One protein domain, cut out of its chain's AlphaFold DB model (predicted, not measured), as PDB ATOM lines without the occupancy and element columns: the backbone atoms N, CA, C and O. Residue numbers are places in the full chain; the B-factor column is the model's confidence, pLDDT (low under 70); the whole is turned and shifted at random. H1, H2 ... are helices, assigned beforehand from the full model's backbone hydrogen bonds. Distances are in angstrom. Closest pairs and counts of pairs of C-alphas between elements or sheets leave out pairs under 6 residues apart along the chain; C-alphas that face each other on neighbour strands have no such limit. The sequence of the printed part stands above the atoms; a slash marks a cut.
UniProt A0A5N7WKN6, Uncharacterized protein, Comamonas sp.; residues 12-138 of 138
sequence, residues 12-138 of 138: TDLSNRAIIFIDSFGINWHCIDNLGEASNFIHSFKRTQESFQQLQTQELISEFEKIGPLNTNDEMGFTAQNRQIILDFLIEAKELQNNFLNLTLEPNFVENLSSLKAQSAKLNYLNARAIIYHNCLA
ATOM      1  N   THR A  12      39.011 -27.285   9.097       87.69
ATOM      2  CA  THR A  12      38.644 -28.684   9.384       87.69
ATOM      3  C   THR A  12      37.389 -29.126   8.627       87.69
ATOM      4  O   THR A  12      37.325 -30.255   8.150       87.69
ATOM      5  N   ASP A  13      36.393 -28.244   8.502       89.88
ATOM      6  CA  ASP A  13      35.110 -28.569   7.867       89.88
ATOM      7  C   ASP A  13      35.267 -28.864   6.368       89.88
ATOM      8  O   ASP A  13      34.843 -29.918   5.891       89.88
ATOM      9  N   LEU A  14      35.974 -27.987   5.648       90.56
ATOM     10  CA  LEU A  14      36.277 -28.205   4.234       90.56
ATOM     11  C   LEU A  14      37.079 -29.493   4.031       90.56
ATOM     12  O   LEU A  14      36.788 -30.267   3.123       90.56
ATOM     13  N   SER A  15      38.078 -29.731   4.884       91.56
ATOM     14  CA  SER A  15      38.931 -30.921   4.798       91.56
ATOM     15  C   SER A  15      38.108 -32.207   4.905       91.56
ATOM     16  O   SER A  15      38.276 -33.121   4.097       91.56
ATOM     17  N   ASN A  16      37.157 -32.250   5.843       92.12
ATOM     18  CA  ASN A  16      36.243 -33.378   5.998       92.12
ATOM     19  C   ASN A  16      35.326 -33.545   4.782       92.12
ATOM     20  O   ASN A  16      35.185 -34.657   4.276       92.12
ATOM     21  N   ARG A  17      34.732 -32.455   4.280       92.56
ATOM     22  CA  ARG A  17      33.858 -32.510   3.098       92.56
ATOM     23  C   ARG A  17      34.609 -32.951   1.840       92.56
ATOM     24  O   ARG A  17      34.081 -33.765   1.089       92.56
ATOM     25  N   ALA A  18      35.848 -32.502   1.645       93.00
ATOM     26  CA  ALA A  18      36.695 -32.926   0.530       93.00
ATOM     27  C   ALA A  18      37.031 -34.427   0.585       93.00
ATOM     28  O   ALA A  18      36.979 -35.111  -0.437       93.00
ATOM     29  N   ILE A  19      37.336 -34.953   1.776       92.88
ATOM     30  CA  ILE A  19      37.588 -36.386   1.981       92.88
ATOM     31  C   ILE A  19      36.326 -37.206   1.701       92.88
ATOM     32  O   ILE A  19      36.369 -38.147   0.910       92.88
ATOM     33  N   ILE A  20      35.193 -36.816   2.294       91.81
ATOM     34  CA  ILE A  20      33.905 -37.496   2.093       91.81
ATOM     35  C   ILE A  20      33.528 -37.503   0.610       91.81
ATOM     36  O   ILE A  20      33.084 -38.531   0.101       91.81
ATOM     37  N   PHE A  21      33.739 -36.386  -0.091       93.62
ATOM     38  CA  PHE A  21      33.518 -36.295  -1.530       93.62
ATOM     39  C   PHE A  21      34.351 -37.329  -2.295       93.62
ATOM     40  O   PHE A  21      33.794 -38.122  -3.053       93.62
ATOM     41  N   ILE A  22      35.669 -37.359  -2.072       91.31
ATOM     42  CA  ILE A  22      36.586 -38.270  -2.772       91.31
ATOM     43  C   ILE A  22      36.221 -39.735  -2.537       91.31
ATOM     44  O   ILE A  22      36.267 -40.528  -3.479       91.31
ATOM     45  N   ASP A  23      35.831 -40.090  -1.317       88.12
ATOM     46  CA  ASP A  23      35.457 -41.463  -0.975       88.12
ATOM     47  C   ASP A  23      34.071 -41.860  -1.498       88.12
ATOM     48  O   ASP A  23      33.819 -43.041  -1.736       88.12
ATOM     49  N   SER A  24      33.192 -40.884  -1.737       86.31
ATOM     50  CA  SER A  24      31.817 -41.124  -2.196       86.31
ATOM     51  C   SER A  24      31.633 -41.003  -3.712       86.31
ATOM     52  O   SER A  24      30.651 -41.509  -4.241       86.31
ATOM     53  N   PHE A  25      32.552 -40.354  -4.432       84.69
ATOM     54  CA  PHE A  25      32.397 -40.080  -5.867       84.69
ATOM     55  C   PHE A  25      32.499 -41.328  -6.772       84.69
ATOM     56  O   PHE A  25      32.010 -41.325  -7.900       84.69
ATOM     57  N   GLY A  26      33.134 -42.411  -6.314       76.94
ATOM     58  CA  GLY A  26      33.403 -43.586  -7.149       76.94
ATOM     59  C   GLY A  26      32.143 -44.315  -7.644       76.94
ATOM     60  O   GLY A  26      31.294 -44.718  -6.853       76.94
ATOM     61  N   ILE A  27      32.067 -44.579  -8.954       79.75
ATOM     62  CA  ILE A  27      31.041 -45.447  -9.553       79.75
ATOM     63  C   ILE A  27      31.566 -46.884  -9.628       79.75
ATOM     64  O   ILE A  27      32.600 -47.151 -10.243       79.75
ATOM     65  N   ASN A  28      30.817 -47.841  -9.072       80.38
ATOM     66  CA  ASN A  28      31.089 -49.261  -9.293       80.38
ATOM     67  C   ASN A  28      30.501 -49.719 -10.639       80.38
ATOM     68  O   ASN A  28      29.411 -50.294 -10.704       80.38
ATOM     69  N   TRP A  29      31.242 -49.458 -11.716       83.56
ATOM     70  CA  TRP A  29      30.820 -49.777 -13.082       83.56
ATOM     71  C   TRP A  29      30.547 -51.265 -13.312       83.56
ATOM     72  O   TRP A  29      29.635 -51.589 -14.064       83.56
ATOM     73  N   HIS A  30      31.243 -52.174 -12.619       80.56
ATOM     74  CA  HIS A  30      31.026 -53.617 -12.774       80.56
ATOM     75  C   HIS A  30      29.593 -54.046 -12.440       80.56
ATOM     76  O   HIS A  30      29.032 -54.909 -13.113       80.56
ATOM     77  N   CYS A  31      28.979 -53.437 -11.424       75.88
ATOM     78  CA  CYS A  31      27.599 -53.746 -11.055       75.88
ATOM     79  C   CYS A  31      26.569 -53.095 -11.993       75.88
ATOM     80  O   CYS A  31      25.446 -53.582 -12.091       75.88
ATOM     81  N   ILE A  32      26.953 -52.023 -12.694       78.06
ATOM     82  CA  ILE A  32      26.136 -51.365 -13.722       78.06
ATOM     83  C   ILE A  32      26.238 -52.119 -15.063       78.06
ATOM     84  O   ILE A  32      25.257 -52.226 -15.788       78.06
ATOM     85  N   ASP A  33      27.390 -52.704 -15.385       75.00
ATOM     86  CA  ASP A  33      27.576 -53.480 -16.617       75.00
ATOM     87  C   ASP A  33      26.850 -54.839 -16.595       75.00
ATOM     88  O   ASP A  33      26.606 -55.424 -17.653       75.00
ATOM     89  N   ASN A  34      26.516 -55.373 -15.412       68.81
ATOM     90  CA  ASN A  34      25.896 -56.693 -15.278       68.81
ATOM     91  C   ASN A  34      24.390 -56.664 -15.605       68.81
ATOM     92  O   ASN A  34      23.529 -56.854 -14.746       68.81
ATOM     93  N   LEU A  35      24.079 -56.446 -16.884       58.59
ATOM     94  CA  LEU A  35      22.719 -56.457 -17.432       58.59
ATOM     95  C   LEU A  35      22.058 -57.849 -17.392       58.59
ATOM     96  O   LEU A  35      20.840 -57.943 -17.539       58.59
ATOM     97  N   GLY A  36      22.834 -58.921 -17.178       59.06
ATOM     98  CA  GLY A  36      22.323 -60.287 -17.009       59.06
ATOM     99  C   GLY A  36      21.494 -60.469 -15.734       59.06
ATOM    100  O   GLY A  36      20.635 -61.345 -15.674       59.06
ATOM    101  N   GLU A  37      21.688 -59.590 -14.750       70.69
ATOM    102  CA  GLU A  37      20.900 -59.512 -13.524       70.69
ATOM    103  C   GLU A  37      20.283 -58.114 -13.424       70.69
ATOM    104  O   GLU A  37      20.780 -57.240 -12.716       70.69
ATOM    105  N   ALA A  38      19.183 -57.885 -14.150       73.38
ATOM    106  CA  ALA A  38      18.506 -56.584 -14.218       73.38
ATOM    107  C   ALA A  38      18.222 -55.958 -12.833       73.38
ATOM    108  O   ALA A  38      18.245 -54.736 -12.686       73.38
ATOM    109  N   SER A  39      18.016 -56.777 -11.793       77.06
ATOM    110  CA  SER A  39      17.908 -56.314 -10.406       77.06
ATOM    111  C   SER A  39      19.185 -55.641  -9.903       77.06
ATOM    112  O   SER A  39      19.095 -54.584  -9.278       77.06
ATOM    113  N   ASN A  40      20.362 -56.203 -10.178       80.69
ATOM    114  CA  ASN A  40      21.648 -55.661  -9.732       80.69
ATOM    115  C   ASN A  40      21.973 -54.357 -10.445       80.69
ATOM    116  O   ASN A  40      22.421 -53.411  -9.793       80.69
ATOM    117  N   PHE A  41      21.674 -54.286 -11.745       85.00
ATOM    118  CA  PHE A  41      21.764 -53.046 -12.505       85.00
ATOM    119  C   PHE A  41      20.899 -51.951 -11.870       85.00
ATOM    120  O   PHE A  41      21.422 -50.902 -11.502       85.00
ATOM    121  N   ILE A  42      19.598 -52.204 -11.664       87.06
ATOM    122  CA  ILE A  42      18.667 -51.202 -11.118       87.06
ATOM    123  C   ILE A  42      19.110 -50.730  -9.729       87.06
ATOM    124  O   ILE A  42      19.111 -49.528  -9.469       87.06
ATOM    125  N   HIS A  43      19.493 -51.647  -8.835       88.31
ATOM    126  CA  HIS A  43      19.941 -51.280  -7.489       88.31
ATOM    127  C   HIS A  43      21.230 -50.455  -7.522       88.31
ATOM    128  O   HIS A  43      21.326 -49.441  -6.834       88.31
ATOM    129  N   SER A  44      22.204 -50.854  -8.340       89.19
ATOM    130  CA  SER A  44      23.495 -50.162  -8.436       89.19
ATOM    131  C   SER A  44      23.357 -48.793  -9.092       89.19
ATOM    132  O   SER A  44      23.945 -47.820  -8.619       89.19
ATOM    133  N   PHE A  45      22.529 -48.697 -10.134       90.50
ATOM    134  CA  PHE A  45      22.205 -47.440 -10.797       90.50
ATOM    135  C   PHE A  45      21.515 -46.472  -9.831       90.50
ATOM    136  O   PHE A  45      21.993 -45.355  -9.653       90.50
ATOM    137  N   LYS A  46      20.460 -46.918  -9.130       90.44
ATOM    138  CA  LYS A  46      19.750 -46.099  -8.134       90.44
ATOM    139  C   LYS A  46      20.662 -45.639  -7.006       90.44
ATOM    140  O   LYS A  46      20.669 -44.459  -6.686       90.44
ATOM    141  N   ARG A  47      21.478 -46.536  -6.448       90.94
ATOM    142  CA  ARG A  47      22.433 -46.186  -5.390       90.94
ATOM    143  C   ARG A  47      23.436 -45.127  -5.852       90.94
ATOM    144  O   ARG A  47      23.753 -44.212  -5.099       90.94
ATOM    145  N   THR A  48      23.930 -45.250  -7.083       91.19
ATOM    146  CA  THR A  48      24.840 -44.256  -7.674       91.19
ATOM    147  C   THR A  48      24.122 -42.923  -7.867       91.19
ATOM    148  O   THR A  48      24.658 -41.884  -7.498       91.19
ATOM    149  N   GLN A  49      22.886 -42.948  -8.370       92.50
ATOM    150  CA  GLN A  49      22.059 -41.756  -8.538       92.50
ATOM    151  C   GLN A  49      21.798 -41.046  -7.199       92.50
ATOM    152  O   GLN A  49      21.988 -39.838  -7.111       92.50
ATOM    153  N   GLU A  50      21.424 -41.781  -6.149       92.88
ATOM    154  CA  GLU A  50      21.222 -41.252  -4.792       92.88
ATOM    155  C   GLU A  50      22.504 -40.627  -4.233       92.88
ATOM    156  O   GLU A  50      22.473 -39.516  -3.707       92.88
ATOM    157  N   SER A  51      23.643 -41.308  -4.391       91.19
ATOM    158  CA  SER A  51      24.943 -40.773  -3.984       91.19
ATOM    159  C   SER A  51      25.263 -39.477  -4.729       91.19
ATOM    160  O   SER A  51      25.578 -38.469  -4.101       91.19
ATOM    161  N   PHE A  52      25.092 -39.457  -6.052       93.56
ATOM    162  CA  PHE A  52      25.358 -38.284  -6.880       93.56
ATOM    163  C   PHE A  52      24.427 -37.114  -6.568       93.56
ATOM    164  O   PHE A  52      24.867 -35.974  -6.624       93.56
ATOM    165  N   GLN A  53      23.172 -37.351  -6.189       93.19
ATOM    166  CA  GLN A  53      22.266 -36.284  -5.745       93.19
ATOM    167  C   GLN A  53      22.720 -35.621  -4.438       93.19
ATOM    168  O   GLN A  53      22.389 -34.462  -4.199       93.19
ATOM    169  N   GLN A  54      23.471 -36.337  -3.600       92.25
ATOM    170  CA  GLN A  54      23.978 -35.834  -2.323       92.25
ATOM    171  C   GLN A  54      25.346 -35.145  -2.445       92.25
ATOM    172  O   GLN A  54      25.756 -34.438  -1.523       92.25
ATOM    173  N   LEU A  55      26.065 -35.323  -3.561       92.19
ATOM    174  CA  LEU A  55      27.373 -34.701  -3.766       92.19
ATOM    175  C   LEU A  55      27.241 -33.189  -3.996       92.19
ATOM    176  O   LEU A  55      26.772 -32.730  -5.039       92.19
ATOM    177  N   GLN A  56      27.748 -32.405  -3.045       93.00
ATOM    178  CA  GLN A  56      27.808 -30.941  -3.111       93.00
ATOM    179  C   GLN A  56      29.022 -30.441  -3.919       93.00
ATOM    180  O   GLN A  56      29.779 -29.574  -3.478       93.00
ATOM    181  N   THR A  57      29.233 -30.986  -5.119       95.00
ATOM    182  CA  THR A  57      30.441 -30.742  -5.930       95.00
ATOM    183  C   THR A  57      30.652 -29.259  -6.236       95.00
ATOM    184  O   THR A  57      31.771 -28.762  -6.152       95.00
ATOM    185  N   GLN A  58      29.579 -28.515  -6.536       96.00
ATOM    186  CA  GLN A  58      29.680 -27.081  -6.825       96.00
ATOM    187  C   GLN A  58      30.132 -26.257  -5.614       96.00
ATOM    188  O   GLN A  58      30.904 -25.309  -5.766       96.00
ATOM    189  N   GLU A  59      29.636 -26.584  -4.422       94.50
ATOM    190  CA  GLU A  59      30.048 -25.900  -3.194       94.50
ATOM    191  C   GLU A  59      31.535 -26.140  -2.937       94.50
ATOM    192  O   GLU A  59      32.275 -25.187  -2.704       94.50
ATOM    193  N   LEU A  60      31.980 -27.388  -3.108       94.69
ATOM    194  CA  LEU A  60      33.375 -27.774  -2.939       94.69
ATOM    195  C   LEU A  60      34.300 -27.031  -3.918       94.69
ATOM    196  O   LEU A  60      35.302 -26.462  -3.486       94.69
ATOM    197  N   ILE A  61      33.934 -26.950  -5.205       96.12
ATOM    198  CA  ILE A  61      34.654 -26.135  -6.207       96.12
ATOM    199  C   ILE A  61      34.796 -24.696  -5.706       96.12
ATOM    200  O   ILE A  61      35.901 -24.164  -5.635       96.12
ATOM    201  N   SER A  62      33.681 -24.095  -5.286       95.19
ATOM    202  CA  SER A  62      33.629 -22.685  -4.890       95.19
ATOM    203  C   SER A  62      34.495 -22.389  -3.658       95.19
ATOM    204  O   SER A  62      34.954 -21.265  -3.466       95.19
ATOM    205  N   GLU A  63      34.703 -23.371  -2.784       93.12
ATOM    206  CA  GLU A  63      35.567 -23.242  -1.612       93.12
ATOM    207  C   GLU A  63      37.044 -23.429  -1.943       93.12
ATOM    208  O   GLU A  63      37.860 -22.613  -1.514       93.12
ATOM    209  N   PHE A  64      37.392 -24.427  -2.758       92.19
ATOM    210  CA  PHE A  64      38.759 -24.587  -3.257       92.19
ATOM    211  C   PHE A  64      39.203 -23.385  -4.105       92.19
ATOM    212  O   PHE A  64      40.372 -22.993  -4.066       92.19
ATOM    213  N   GLU A  65      38.274 -22.740  -4.813       92.50
ATOM    214  CA  GLU A  65      38.540 -21.508  -5.553       92.50
ATOM    215  C   GLU A  65      38.935 -20.341  -4.639       92.50
ATOM    216  O   GLU A  65      39.859 -19.593  -4.966       92.50
ATOM    217  N   LYS A  66      38.290 -20.207  -3.473       90.75
ATOM    218  CA  LYS A  66      38.561 -19.135  -2.496       90.75
ATOM    219  C   LYS A  66      39.890 -19.306  -1.768       90.75
ATOM    220  O   LYS A  66      40.427 -18.329  -1.245       90.75
ATOM    221  N   ILE A  67      40.411 -20.527  -1.705       86.31
ATOM    222  CA  ILE A  67      41.668 -20.811  -1.021       86.31
ATOM    223  C   ILE A  67      42.818 -20.517  -1.977       86.31
ATOM    224  O   ILE A  67      42.959 -21.143  -3.028       86.31
ATOM    225  N   GLY A  68      43.645 -19.544  -1.599       81.88
ATOM    226  CA  GLY A  68      44.904 -19.282  -2.285       81.88
ATOM    227  C   GLY A  68      45.878 -20.458  -2.131       81.88
ATOM    228  O   GLY A  68      45.798 -21.200  -1.151       81.88
ATOM    229  N   PRO A  69      46.812 -20.643  -3.077       84.00
ATOM    230  CA  PRO A  69      47.823 -21.684  -2.952       84.00
ATOM    231  C   PRO A  69      48.715 -21.444  -1.731       84.00
ATOM    232  O   PRO A  69      49.006 -20.303  -1.362       84.00
ATOM    233  N   LEU A  70      49.193 -22.529  -1.135       83.81
ATOM    234  CA  LEU A  70      50.172 -22.486  -0.059       83.81
ATOM    235  C   LEU A  70      51.574 -22.418  -0.659       83.81
ATOM    236  O   LEU A  70      51.895 -23.115  -1.622       83.81
ATOM    237  N   ASN A  71      52.419 -21.561  -0.088       78.38
ATOM    238  CA  ASN A  71      53.820 -21.476  -0.481       78.38
ATOM    239  C   ASN A  71      54.594 -22.611   0.204       78.38
ATOM    240  O   ASN A  71      54.997 -22.491   1.364       78.38
ATOM    241  N   THR A  72      54.716 -23.739  -0.492       79.69
ATOM    242  CA  THR A  72      55.354 -24.962  -0.002       79.69
ATOM    243  C   THR A  72      56.237 -25.596  -1.082       79.69
ATOM    244  O   THR A  72      55.931 -25.512  -2.268       79.69
ATOM    245  N   ASN A  73      57.327 -26.236  -0.643       80.81
ATOM    246  CA  ASN A  73      58.213 -27.063  -1.472       80.81
ATOM    247  C   ASN A  73      57.813 -28.551  -1.462       80.81
ATOM    248  O   ASN A  73      58.559 -29.390  -1.957       80.81
ATOM    249  N   ASP A  74      56.692 -28.887  -0.828       84.62
ATOM    250  CA  ASP A  74      56.153 -30.239  -0.790       84.62
ATOM    251  C   ASP A  74      55.481 -30.566  -2.127       84.62
ATOM    252  O   ASP A  74      54.531 -29.893  -2.535       84.62
ATOM    253  N   GLU A  75      55.969 -31.612  -2.794       84.00
ATOM    254  CA  GLU A  75      55.460 -32.078  -4.088       84.00
ATOM    255  C   GLU A  75      53.966 -32.429  -4.043       84.00
ATOM    256  O   GLU A  75      53.272 -32.263  -5.045       84.00
ATOM    257  N   MET A  76      53.452 -32.852  -2.883       85.81
ATOM    258  CA  MET A  76      52.033 -33.160  -2.670       85.81
ATOM    259  C   MET A  76      51.301 -32.062  -1.895       85.81
ATOM    260  O   MET A  76      50.092 -32.161  -1.679       85.81
ATOM    261  N   GLY A  77      51.993 -30.990  -1.505       87.25
ATOM    262  CA  GLY A  77      51.411 -29.848  -0.809       87.25
ATOM    263  C   GLY A  77      50.387 -29.092  -1.659       87.25
ATOM    264  O   GLY A  77      50.313 -29.253  -2.878       87.25
ATOM    265  N   PHE A  78      49.595 -28.225  -1.029       88.94
ATOM    266  CA  PHE A  78      48.558 -27.433  -1.701       88.94
ATOM    267  C   PHE A  78      49.136 -26.244  -2.502       88.94
ATOM    268  O   PHE A  78      48.809 -25.081  -2.271       88.94
ATOM    269  N   THR A  79      50.042 -26.535  -3.436       91.62
ATOM    270  CA  THR A  79      50.649 -25.577  -4.370       91.62
ATOM    271  C   THR A  79      49.633 -25.088  -5.409       91.62
ATOM    272  O   THR A  79      48.544 -25.645  -5.549       91.62
ATOM    273  N   ALA A  80      49.985 -24.066  -6.198       91.50
ATOM    274  CA  ALA A  80      49.125 -23.576  -7.284       91.50
ATOM    275  C   ALA A  80      48.784 -24.668  -8.311       91.50
ATOM    276  O   ALA A  80      47.632 -24.789  -8.722       91.50
ATOM    277  N   GLN A  81      49.769 -25.494  -8.674       93.44
ATOM    278  CA  GLN A  81      49.583 -26.610  -9.598       93.44
ATOM    279  C   GLN A  81      48.672 -27.688  -9.004       93.44
ATOM    280  O   GLN A  81      47.718 -28.108  -9.651       93.44
ATOM    281  N   ASN A  82      48.918 -28.105  -7.762       93.75
ATOM    282  CA  ASN A  82      48.134 -29.158  -7.119       93.75
ATOM    283  C   ASN A  82      46.697 -28.716  -6.817       93.75
ATOM    284  O   ASN A  82      45.760 -29.498  -6.969       93.75
ATOM    285  N   ARG A  83      46.499 -27.436  -6.480       92.94
ATOM    286  CA  ARG A  83      45.169 -26.826  -6.418       92.94
ATOM    287  C   ARG A  83      44.462 -26.892  -7.771       92.94
ATOM    288  O   ARG A  83      43.282 -27.219  -7.804       92.94
ATOM    289  N   GLN A  84      45.158 -26.585  -8.867       94.75
ATOM    290  CA  GLN A  84      44.563 -26.660 -10.201       94.75
ATOM    291  C   GLN A  84      44.148 -28.094 -10.545       94.75
ATOM    292  O   GLN A  84      43.025 -28.295 -10.982       94.75
ATOM    293  N   ILE A  85      44.984 -29.091 -10.233       95.25
ATOM    294  CA  ILE A  85      44.646 -30.514 -10.410       95.25
ATOM    295  C   ILE A  85      43.358 -30.880  -9.657       95.25
ATOM    296  O   ILE A  85      42.511 -31.585 -10.203       95.25
ATOM    297  N   ILE A  86      43.196 -30.402  -8.417       95.31
ATOM    298  CA  ILE A  86      41.965 -30.620  -7.646       95.31
ATOM    299  C   ILE A  86      40.769 -29.951  -8.329       95.31
ATOM    300  O   ILE A  86      39.732 -30.591  -8.483       95.31
ATOM    301  N   LEU A  87      40.895 -28.687  -8.733       96.06
ATOM    302  CA  LEU A  87      39.800 -27.944  -9.358       96.06
ATOM    303  C   LEU A  87      39.371 -28.554 -10.694       96.06
ATOM    304  O   LEU A  87      38.177 -28.757 -10.892       96.06
ATOM    305  N   ASP A  88      40.321 -28.902 -11.562       96.31
ATOM    306  CA  ASP A  88      40.050 -29.550 -12.849       96.31
ATOM    307  C   ASP A  88      39.289 -30.862 -12.632       96.31
ATOM    308  O   ASP A  88      38.231 -31.081 -13.222       96.31
ATOM    309  N   PHE A  89      39.758 -31.690 -11.693       96.31
ATOM    310  CA  PHE A  89      39.062 -32.915 -11.317       96.31
ATOM    311  C   PHE A  89      37.639 -32.645 -10.803       96.31
ATOM    312  O   PHE A  89      36.712 -33.336 -11.217       96.31
ATOM    313  N   LEU A  90      37.437 -31.666  -9.916       96.31
ATOM    314  CA  LEU A  90      36.109 -31.359  -9.372       96.31
ATOM    315  C   LEU A  90      35.145 -30.839 -10.449       96.31
ATOM    316  O   LEU A  90      33.958 -31.166 -10.414       96.31
ATOM    317  N   ILE A  91      35.640 -30.058 -11.410       96.69
ATOM    318  CA  ILE A  91      34.857 -29.570 -12.550       96.69
ATOM    319  C   ILE A  91      34.433 -30.744 -13.438       96.69
ATOM    320  O   ILE A  91      33.239 -30.907 -13.696       96.69
ATOM    321  N   GLU A  92      35.367 -31.614 -13.826       95.75
ATOM    322  CA  GLU A  92      35.059 -32.813 -14.617       95.75
ATOM    323  C   GLU A  92      34.118 -33.770 -13.863       95.75
ATOM    324  O   GLU A  92      33.192 -34.344 -14.440       95.75
ATOM    325  N   ALA A  93      34.308 -33.911 -12.549       95.31
ATOM    326  CA  ALA A  93      33.444 -34.697 -11.680       95.31
ATOM    327  C   ALA A  93      32.016 -34.141 -11.642       95.31
ATOM    328  O   ALA A  93      31.059 -34.913 -11.683       95.31
ATOM    329  N   LYS A  94      31.857 -32.812 -11.614       96.00
ATOM    330  CA  LYS A  94      30.548 -32.152 -11.675       96.00
ATOM    331  C   LYS A  94      29.856 -32.394 -13.016       96.00
ATOM    332  O   LYS A  94      28.651 -32.636 -13.047       96.00
ATOM    333  N   GLU A  95      30.592 -32.333 -14.121       95.56
ATOM    334  CA  GLU A  95      30.046 -32.657 -15.442       95.56
ATOM    335  C   GLU A  95      29.580 -34.112 -15.505       95.56
ATOM    336  O   GLU A  95      28.442 -34.377 -15.891       95.56
ATOM    337  N   LEU A  96      30.416 -35.048 -15.048       95.25
ATOM    338  CA  LEU A  96      30.064 -36.464 -14.982       95.25
ATOM    339  C   LEU A  96      28.838 -36.706 -14.087       95.25
ATOM    340  O   LEU A  96      27.927 -37.436 -14.480       95.25
ATOM    341  N   GLN A  97      28.783 -36.063 -12.917       95.19
ATOM    342  CA  GLN A  97      27.640 -36.100 -12.005       95.19
ATOM    343  C   GLN A  97      26.360 -35.642 -12.712       95.19
ATOM    344  O   GLN A  97      25.370 -36.371 -12.721       95.19
ATOM    345  N   ASN A  98      26.382 -34.466 -13.341       95.38
ATOM    346  CA  ASN A  98      25.225 -33.913 -14.043       95.38
ATOM    347  C   ASN A  98      24.767 -34.820 -15.187       95.38
ATOM    348  O   ASN A  98      23.574 -35.090 -15.318       95.38
ATOM    349  N   ASN A  99      25.696 -35.316 -15.999       94.81
ATOM    350  CA  ASN A  99      25.357 -36.175 -17.124       94.81
ATOM    351  C   ASN A  99      24.771 -37.514 -16.650       94.81
ATOM    352  O   ASN A  99      23.803 -38.005 -17.229       94.81
ATOM    353  N   PHE A 100      25.302 -38.090 -15.567       94.75
ATOM    354  CA  PHE A 100      24.760 -39.318 -14.984       94.75
ATOM    355  C   PHE A 100      23.351 -39.107 -14.416       94.75
ATOM    356  O   PHE A 100      22.463 -39.925 -14.644       94.75
ATOM    357  N   LEU A 101      23.111 -38.001 -13.706       94.56
ATOM    358  CA  LEU A 101      21.794 -37.697 -13.137       94.56
ATOM    359  C   LEU A 101      20.723 -37.440 -14.207       94.56
ATOM    360  O   LEU A 101      19.548 -37.708 -13.964       94.56
ATOM    361  N   ASN A 102      21.124 -36.967 -15.388       94.69
ATOM    362  CA  ASN A 102      20.224 -36.725 -16.516       94.69
ATOM    363  C   ASN A 102      20.116 -37.914 -17.486       94.69
ATOM    364  O   ASN A 102      19.344 -37.845 -18.437       94.69
ATOM    365  N   LEU A 103      20.817 -39.030 -17.247       92.75
ATOM    366  CA  LEU A 103      20.918 -40.127 -18.219       92.75
ATOM    367  C   LEU A 103      19.569 -40.719 -18.642       92.75
ATOM    368  O   LEU A 103      19.413 -41.174 -19.769       92.75
ATOM    369  N   THR A 104      18.598 -40.743 -17.726       89.62
ATOM    370  CA  THR A 104      17.250 -41.276 -17.979       89.62
ATOM    371  C   THR A 104      16.354 -40.313 -18.755       89.62
ATOM    372  O   THR A 104      15.269 -40.709 -19.172       89.62
ATOM    373  N   LEU A 105      16.766 -39.051 -18.893       90.25
ATOM    374  CA  LEU A 105      16.048 -38.012 -19.633       90.25
ATOM    375  C   LEU A 105      16.531 -37.904 -21.087       90.25
ATOM    376  O   LEU A 105      15.798 -37.402 -21.935       90.25
ATOM    377  N   GLU A 106      17.739 -38.387 -21.368       86.81
ATOM    378  CA  GLU A 106      18.365 -38.334 -22.686       86.81
ATOM    379  C   GLU A 106      17.919 -39.501 -23.591       86.81
ATOM    380  O   GLU A 106      17.720 -40.630 -23.119       86.81
ATOM    381  N   PRO A 107      17.805 -39.289 -24.917       87.44
ATOM    382  CA  PRO A 107      17.677 -40.392 -25.861       87.44
ATOM    383  C   PRO A 107      18.949 -41.262 -25.841       87.44
ATOM    384  O   PRO A 107      20.041 -40.774 -25.574       87.44
ATOM    385  N   ASN A 108      18.825 -42.551 -26.171       89.69
ATOM    386  CA  ASN A 108      19.952 -43.498 -26.283       89.69
ATOM    387  C   ASN A 108      20.730 -43.764 -24.975       89.69
ATOM    388  O   ASN A 108      21.960 -43.730 -24.940       89.69
ATOM    389  N   PHE A 109      20.008 -44.141 -23.912       89.81
ATOM    390  CA  PHE A 109      20.545 -44.513 -22.589       89.81
ATOM    391  C   PHE A 109      21.858 -45.323 -22.624       89.81
ATOM    392  O   PHE A 109      22.815 -44.979 -21.937       89.81
ATOM    393  N   VAL A 110      21.920 -46.396 -23.423       88.19
ATOM    394  CA  VAL A 110      23.073 -47.323 -23.462       88.19
ATOM    395  C   VAL A 110      24.342 -46.653 -24.002       88.19
ATOM    396  O   VAL A 110      25.438 -46.883 -23.485       88.19
ATOM    397  N   GLU A 111      24.206 -45.812 -25.025       91.44
ATOM    398  CA  GLU A 111      25.326 -45.087 -25.633       91.44
ATOM    399  C   GLU A 111      25.858 -44.009 -24.682       91.44
ATOM    400  O   GLU A 111      27.069 -43.903 -24.462       91.44
ATOM    401  N   ASN A 112      24.950 -43.280 -24.032       93.06
ATOM    402  CA  ASN A 112      25.307 -42.262 -23.048       93.06
ATOM    403  C   ASN A 112      25.968 -42.886 -21.815       93.06
ATOM    404  O   ASN A 112      26.988 -42.385 -21.344       93.06
ATOM    405  N   LEU A 113      25.460 -44.027 -21.334       91.50
ATOM    406  CA  LEU A 113      26.078 -44.777 -20.240       91.50
ATOM    407  C   LEU A 113      27.512 -45.202 -20.586       91.50
ATOM    408  O   LEU A 113      28.425 -45.056 -19.773       91.50
ATOM    409  N   SER A 114      27.716 -45.689 -21.812       90.94
ATOM    410  CA  SER A 114      29.034 -46.097 -22.312       90.94
ATOM    411  C   SER A 114      29.996 -44.909 -22.408       90.94
ATOM    412  O   SER A 114      31.163 -45.016 -22.024       90.94
ATOM    413  N   SER A 115      29.495 -43.756 -22.854       92.62
ATOM    414  CA  SER A 115      30.257 -42.506 -22.917       92.62
ATOM    415  C   SER A 115      30.676 -42.019 -21.529       92.62
ATOM    416  O   SER A 115      31.842 -41.674 -21.332       92.62
ATOM    417  N   LEU A 116      29.783 -42.073 -20.533       93.44
ATOM    418  CA  LEU A 116      30.132 -41.723 -19.151       93.44
ATOM    419  C   LEU A 116      31.159 -42.651 -18.535       93.44
ATOM    420  O   LEU A 116      32.057 -42.195 -17.829       93.44
ATOM    421  N   LYS A 117      31.070 -43.948 -18.822       91.56
ATOM    422  CA  LYS A 117      32.086 -44.898 -18.384       91.56
ATOM    423  C   LYS A 117      33.458 -44.514 -18.936       91.56
ATOM    424  O   LYS A 117      34.427 -44.454 -18.177       91.56
ATOM    425  N   ALA A 118      33.530 -44.182 -20.226       91.56
ATOM    426  CA  ALA A 118      34.761 -43.723 -20.863       91.56
ATOM    427  C   ALA A 118      35.267 -42.382 -20.299       91.56
ATOM    428  O   ALA A 118      36.475 -42.218 -20.141       91.56
ATOM    429  N   GLN A 119      34.370 -41.444 -19.972       91.38
ATOM    430  CA  GLN A 119      34.720 -40.192 -19.291       91.38
ATOM    431  C   GLN A 119      35.299 -40.470 -17.899       91.38
ATOM    432  O   GLN A 119      36.379 -39.981 -17.580       91.38
ATOM    433  N   SER A 120      34.644 -41.319 -17.101       91.19
ATOM    434  CA  SER A 120      35.084 -41.645 -15.737       91.19
ATOM    435  C   SER A 120      36.492 -42.241 -15.690       91.19
ATOM    436  O   SER A 120      37.261 -41.937 -14.785       91.19
ATOM    437  N   ALA A 121      36.852 -43.049 -16.694       87.88
ATOM    438  CA  ALA A 121      38.158 -43.690 -16.787       87.88
ATOM    439  C   ALA A 121      39.299 -42.700 -17.077       87.88
ATOM    440  O   ALA A 121      40.463 -43.036 -16.872       87.88
ATOM    441  N   LYS A 122      38.975 -41.500 -17.574       89.69
ATOM    442  CA  LYS A 122      39.939 -40.434 -17.877       89.69
ATOM    443  C   LYS A 122      40.104 -39.433 -16.737       89.69
ATOM    444  O   LYS A 122      41.043 -38.644 -16.788       89.69
ATOM    445  N   LEU A 123      39.227 -39.466 -15.730       90.62
ATOM    446  CA  LEU A 123      39.299 -38.553 -14.594       90.62
ATOM    447  C   LEU A 123      40.632 -38.717 -13.871       90.62
ATOM    448  O   LEU A 123      41.047 -39.830 -13.535       90.62
ATOM    449  N   ASN A 124      41.259 -37.594 -13.527       89.25
ATOM    450  CA  ASN A 124      42.509 -37.573 -12.769       89.25
ATOM    451  C   ASN A 124      42.299 -37.846 -11.259       89.25
ATOM    452  O   ASN A 124      42.893 -37.208 -10.387       89.25
ATOM    453  N   TYR A 125      41.420 -38.804 -10.948       90.06
ATOM    454  CA  TYR A 125      40.922 -39.097  -9.606       90.06
ATOM    455  C   TYR A 125      42.044 -39.460  -8.632       90.06
ATOM    456  O   TYR A 125      42.060 -38.973  -7.506       90.06
ATOM    457  N   LEU A 126      43.005 -40.291  -9.053       91.56
ATOM    458  CA  LEU A 126      44.065 -40.773  -8.163       91.56
ATOM    459  C   LEU A 126      44.989 -39.647  -7.688       91.56
ATOM    460  O   LEU A 126      45.326 -39.608  -6.506       91.56
ATOM    461  N   ASN A 127      45.352 -38.715  -8.573       93.25
ATOM    462  CA  ASN A 127      46.197 -37.583  -8.195       93.25
ATOM    463  C   ASN A 127      45.428 -36.592  -7.319       93.25
ATOM    464  O   ASN A 127      45.931 -36.198  -6.270       93.25
ATOM    465  N   ALA A 128      44.187 -36.252  -7.684       94.19
ATOM    466  CA  ALA A 128      43.344 -35.386  -6.858       94.19
ATOM    467  C   ALA A 128      43.119 -35.982  -5.456       94.19
ATOM    468  O   ALA A 128      43.269 -35.283  -4.455       94.19
ATOM    469  N   ARG A 129      42.851 -37.293  -5.368       93.56
ATOM    470  CA  ARG A 129      42.726 -38.040  -4.108       93.56
ATOM    471  C   ARG A 129      44.001 -37.983  -3.272       93.56
ATOM    472  O   ARG A 129      43.915 -37.730  -2.074       93.56
ATOM    473  N   ALA A 130      45.163 -38.213  -3.883       93.06
ATOM    474  CA  ALA A 130      46.445 -38.165  -3.183       93.06
ATOM    475  C   ALA A 130      46.708 -36.774  -2.588       93.06
ATOM    476  O   ALA A 130      46.999 -36.668  -1.398       93.06
ATOM    477  N   ILE A 131      46.519 -35.712  -3.380       93.69
ATOM    478  CA  ILE A 131      46.708 -34.327  -2.930       93.69
ATOM    479  C   ILE A 131      45.705 -33.984  -1.820       93.69
ATOM    480  O   ILE A 131      46.096 -33.427  -0.794       93.69
ATOM    481  N   ILE A 132      44.421 -34.324  -1.982       92.94
ATOM    482  CA  ILE A 132      43.397 -34.041  -0.968       92.94
ATOM    483  C   ILE A 132      43.738 -34.746   0.340       92.94
ATOM    484  O   ILE A 132      43.789 -34.087   1.372       92.94
ATOM    485  N   TYR A 133      44.033 -36.045   0.332       93.12
ATOM    486  CA  TYR A 133      44.384 -36.732   1.572       93.12
ATOM    487  C   TYR A 133      45.645 -36.181   2.215       93.12
ATOM    488  O   TYR A 133      45.649 -35.963   3.425       93.12
ATOM    489  N   HIS A 134      46.679 -35.907   1.420       92.00
ATOM    490  CA  HIS A 134      47.916 -35.328   1.923       92.00
ATOM    491  C   HIS A 134      47.669 -34.006   2.654       92.00
ATOM    492  O   HIS A 134      48.185 -33.804   3.743       92.00
ATOM    493  N   ASN A 135      46.824 -33.126   2.111       90.00
ATOM    494  CA  ASN A 135      46.607 -31.792   2.680       90.00
ATOM    495  C   ASN A 135      45.455 -31.712   3.699       90.00
ATOM    496  O   ASN A 135      45.423 -30.774   4.500       90.00
ATOM    497  N   CYS A 136      44.502 -32.644   3.665       89.69
ATOM    498  CA  CYS A 136      43.310 -32.641   4.518       89.69
ATOM    499  C   CYS A 136      43.419 -33.590   5.722       89.69
ATOM    500  O   CYS A 136      42.733 -33.368   6.719       89.69
ATOM    501  N   LEU A 137      44.254 -34.638   5.663       83.75
ATOM    502  CA  LEU A 137      44.490 -35.530   6.809       83.75
ATOM    503  C   LEU A 137      45.686 -35.105   7.670       83.75
ATOM    504  O   LEU A 137      45.622 -35.325   8.887       83.75
ATOM    505  N   ALA A 138      46.718 -34.503   7.061       63.69
ATOM    506  CA  ALA A 138      47.967 -34.095   7.715       63.69
ATOM    507  C   ALA A 138      47.784 -33.049   8.822       63.69
ATOM    508  O   ALA A 138      47.012 -32.075   8.637       63.69
TER     509      ALA A 138
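This is residues 12 to 138 of the 138 residues of an uncharacterized protein of Comamonas sp. (UniProt A0A5N7WKN6). What is the shape? It is a rod of helices along the long H5: H4 runs beside the middle of H5, H7 packs at a steep angle on residues 82 to 89 of H5, and H1, on the far side of H4 and H7 from H5, touches both. Near the last residues of H5, H6 folds back beside residues 96 to 100 and residues 49 to 53 of H3 meet residues 97 to 101 to make a corner, with the short H2 packed on H3. What is it made of? The printed part has 127 residues with seven named helices, H1 to H7 in order, and no named strand; the class is all helix. How large is it? It is compact, with a radius of gyration of the C-alphas of 16.1 A and spans of 52 by 23 by 22 A.

What does the first helix meet? H1, residues 12 to 24, touches H7, residues 125 to 137, at a shallow tilt of 30 degrees, opposite ways; their closest C-alphas, of Ser 15 and Cys 136, are 4.7 A apart. H1 also touches H4, residues 57 to 66, at a steep tilt of 40 degrees; the closest C-alphas, of Ala 18 and Leu 60, are 7.0 A apart. Where do H2 and H3 sit? H2, residues 29 to 33, touches residues 40 to 45 of H3, residues 38 to 54, and the C-alphas of Ile 32 and Phe 41 come closest at 4.8 A. What meets at the hub? H5, residues 80 to 101, forms helical hairpins with H4, at 19 degrees with Thr 57 and Lys 94 closest (C-alphas 5.9 A apart), and with H6, residues 109 to 120, at 11 degrees with Leu 96 and Leu 116 closest (C-alphas 6.7 A apart). Residues 97 to 101 of H5 touch H3 at a steep tilt of 50 degrees, the closest C-alphas being those of Phe 52 and Gln 97, 6.0 A apart. Residues 82 to 89 of H5 touch H7 at a steep tilt of 61 degrees, the closest C-alphas being those of Ile 86 and Ala 128, 5.0 A apart. Are the backbones well formed and which helices are apart? In H1 to H7 every O i to N i+4 pair is within hydrogen-bond range. H1 and H5 are apart, for instance.

Where does the first helix begin? C-alpha 12 of H1 is at (38.644, -28.684, 9.384). Which helices are long? H5 is 31.3 A from first to last C-alpha and H3 is 24.5 A. Where does the last helix end? C-alpha 137 of H7 is at (44.490, -35.530, 6.809).

How far does it reach? The two C-alphas farthest apart, of Gly 36 and Asn 71, are 52.6 A apart. Which link is long? The link from H4 to H5, residues 67 to 79, is long, and residues 105 to 110, of which 109 and 110 belong to H6, stand free. Is anything cut or uncertain? The printed part has no cut, and residues 34 to 36 and 138 have pLDDT under 70.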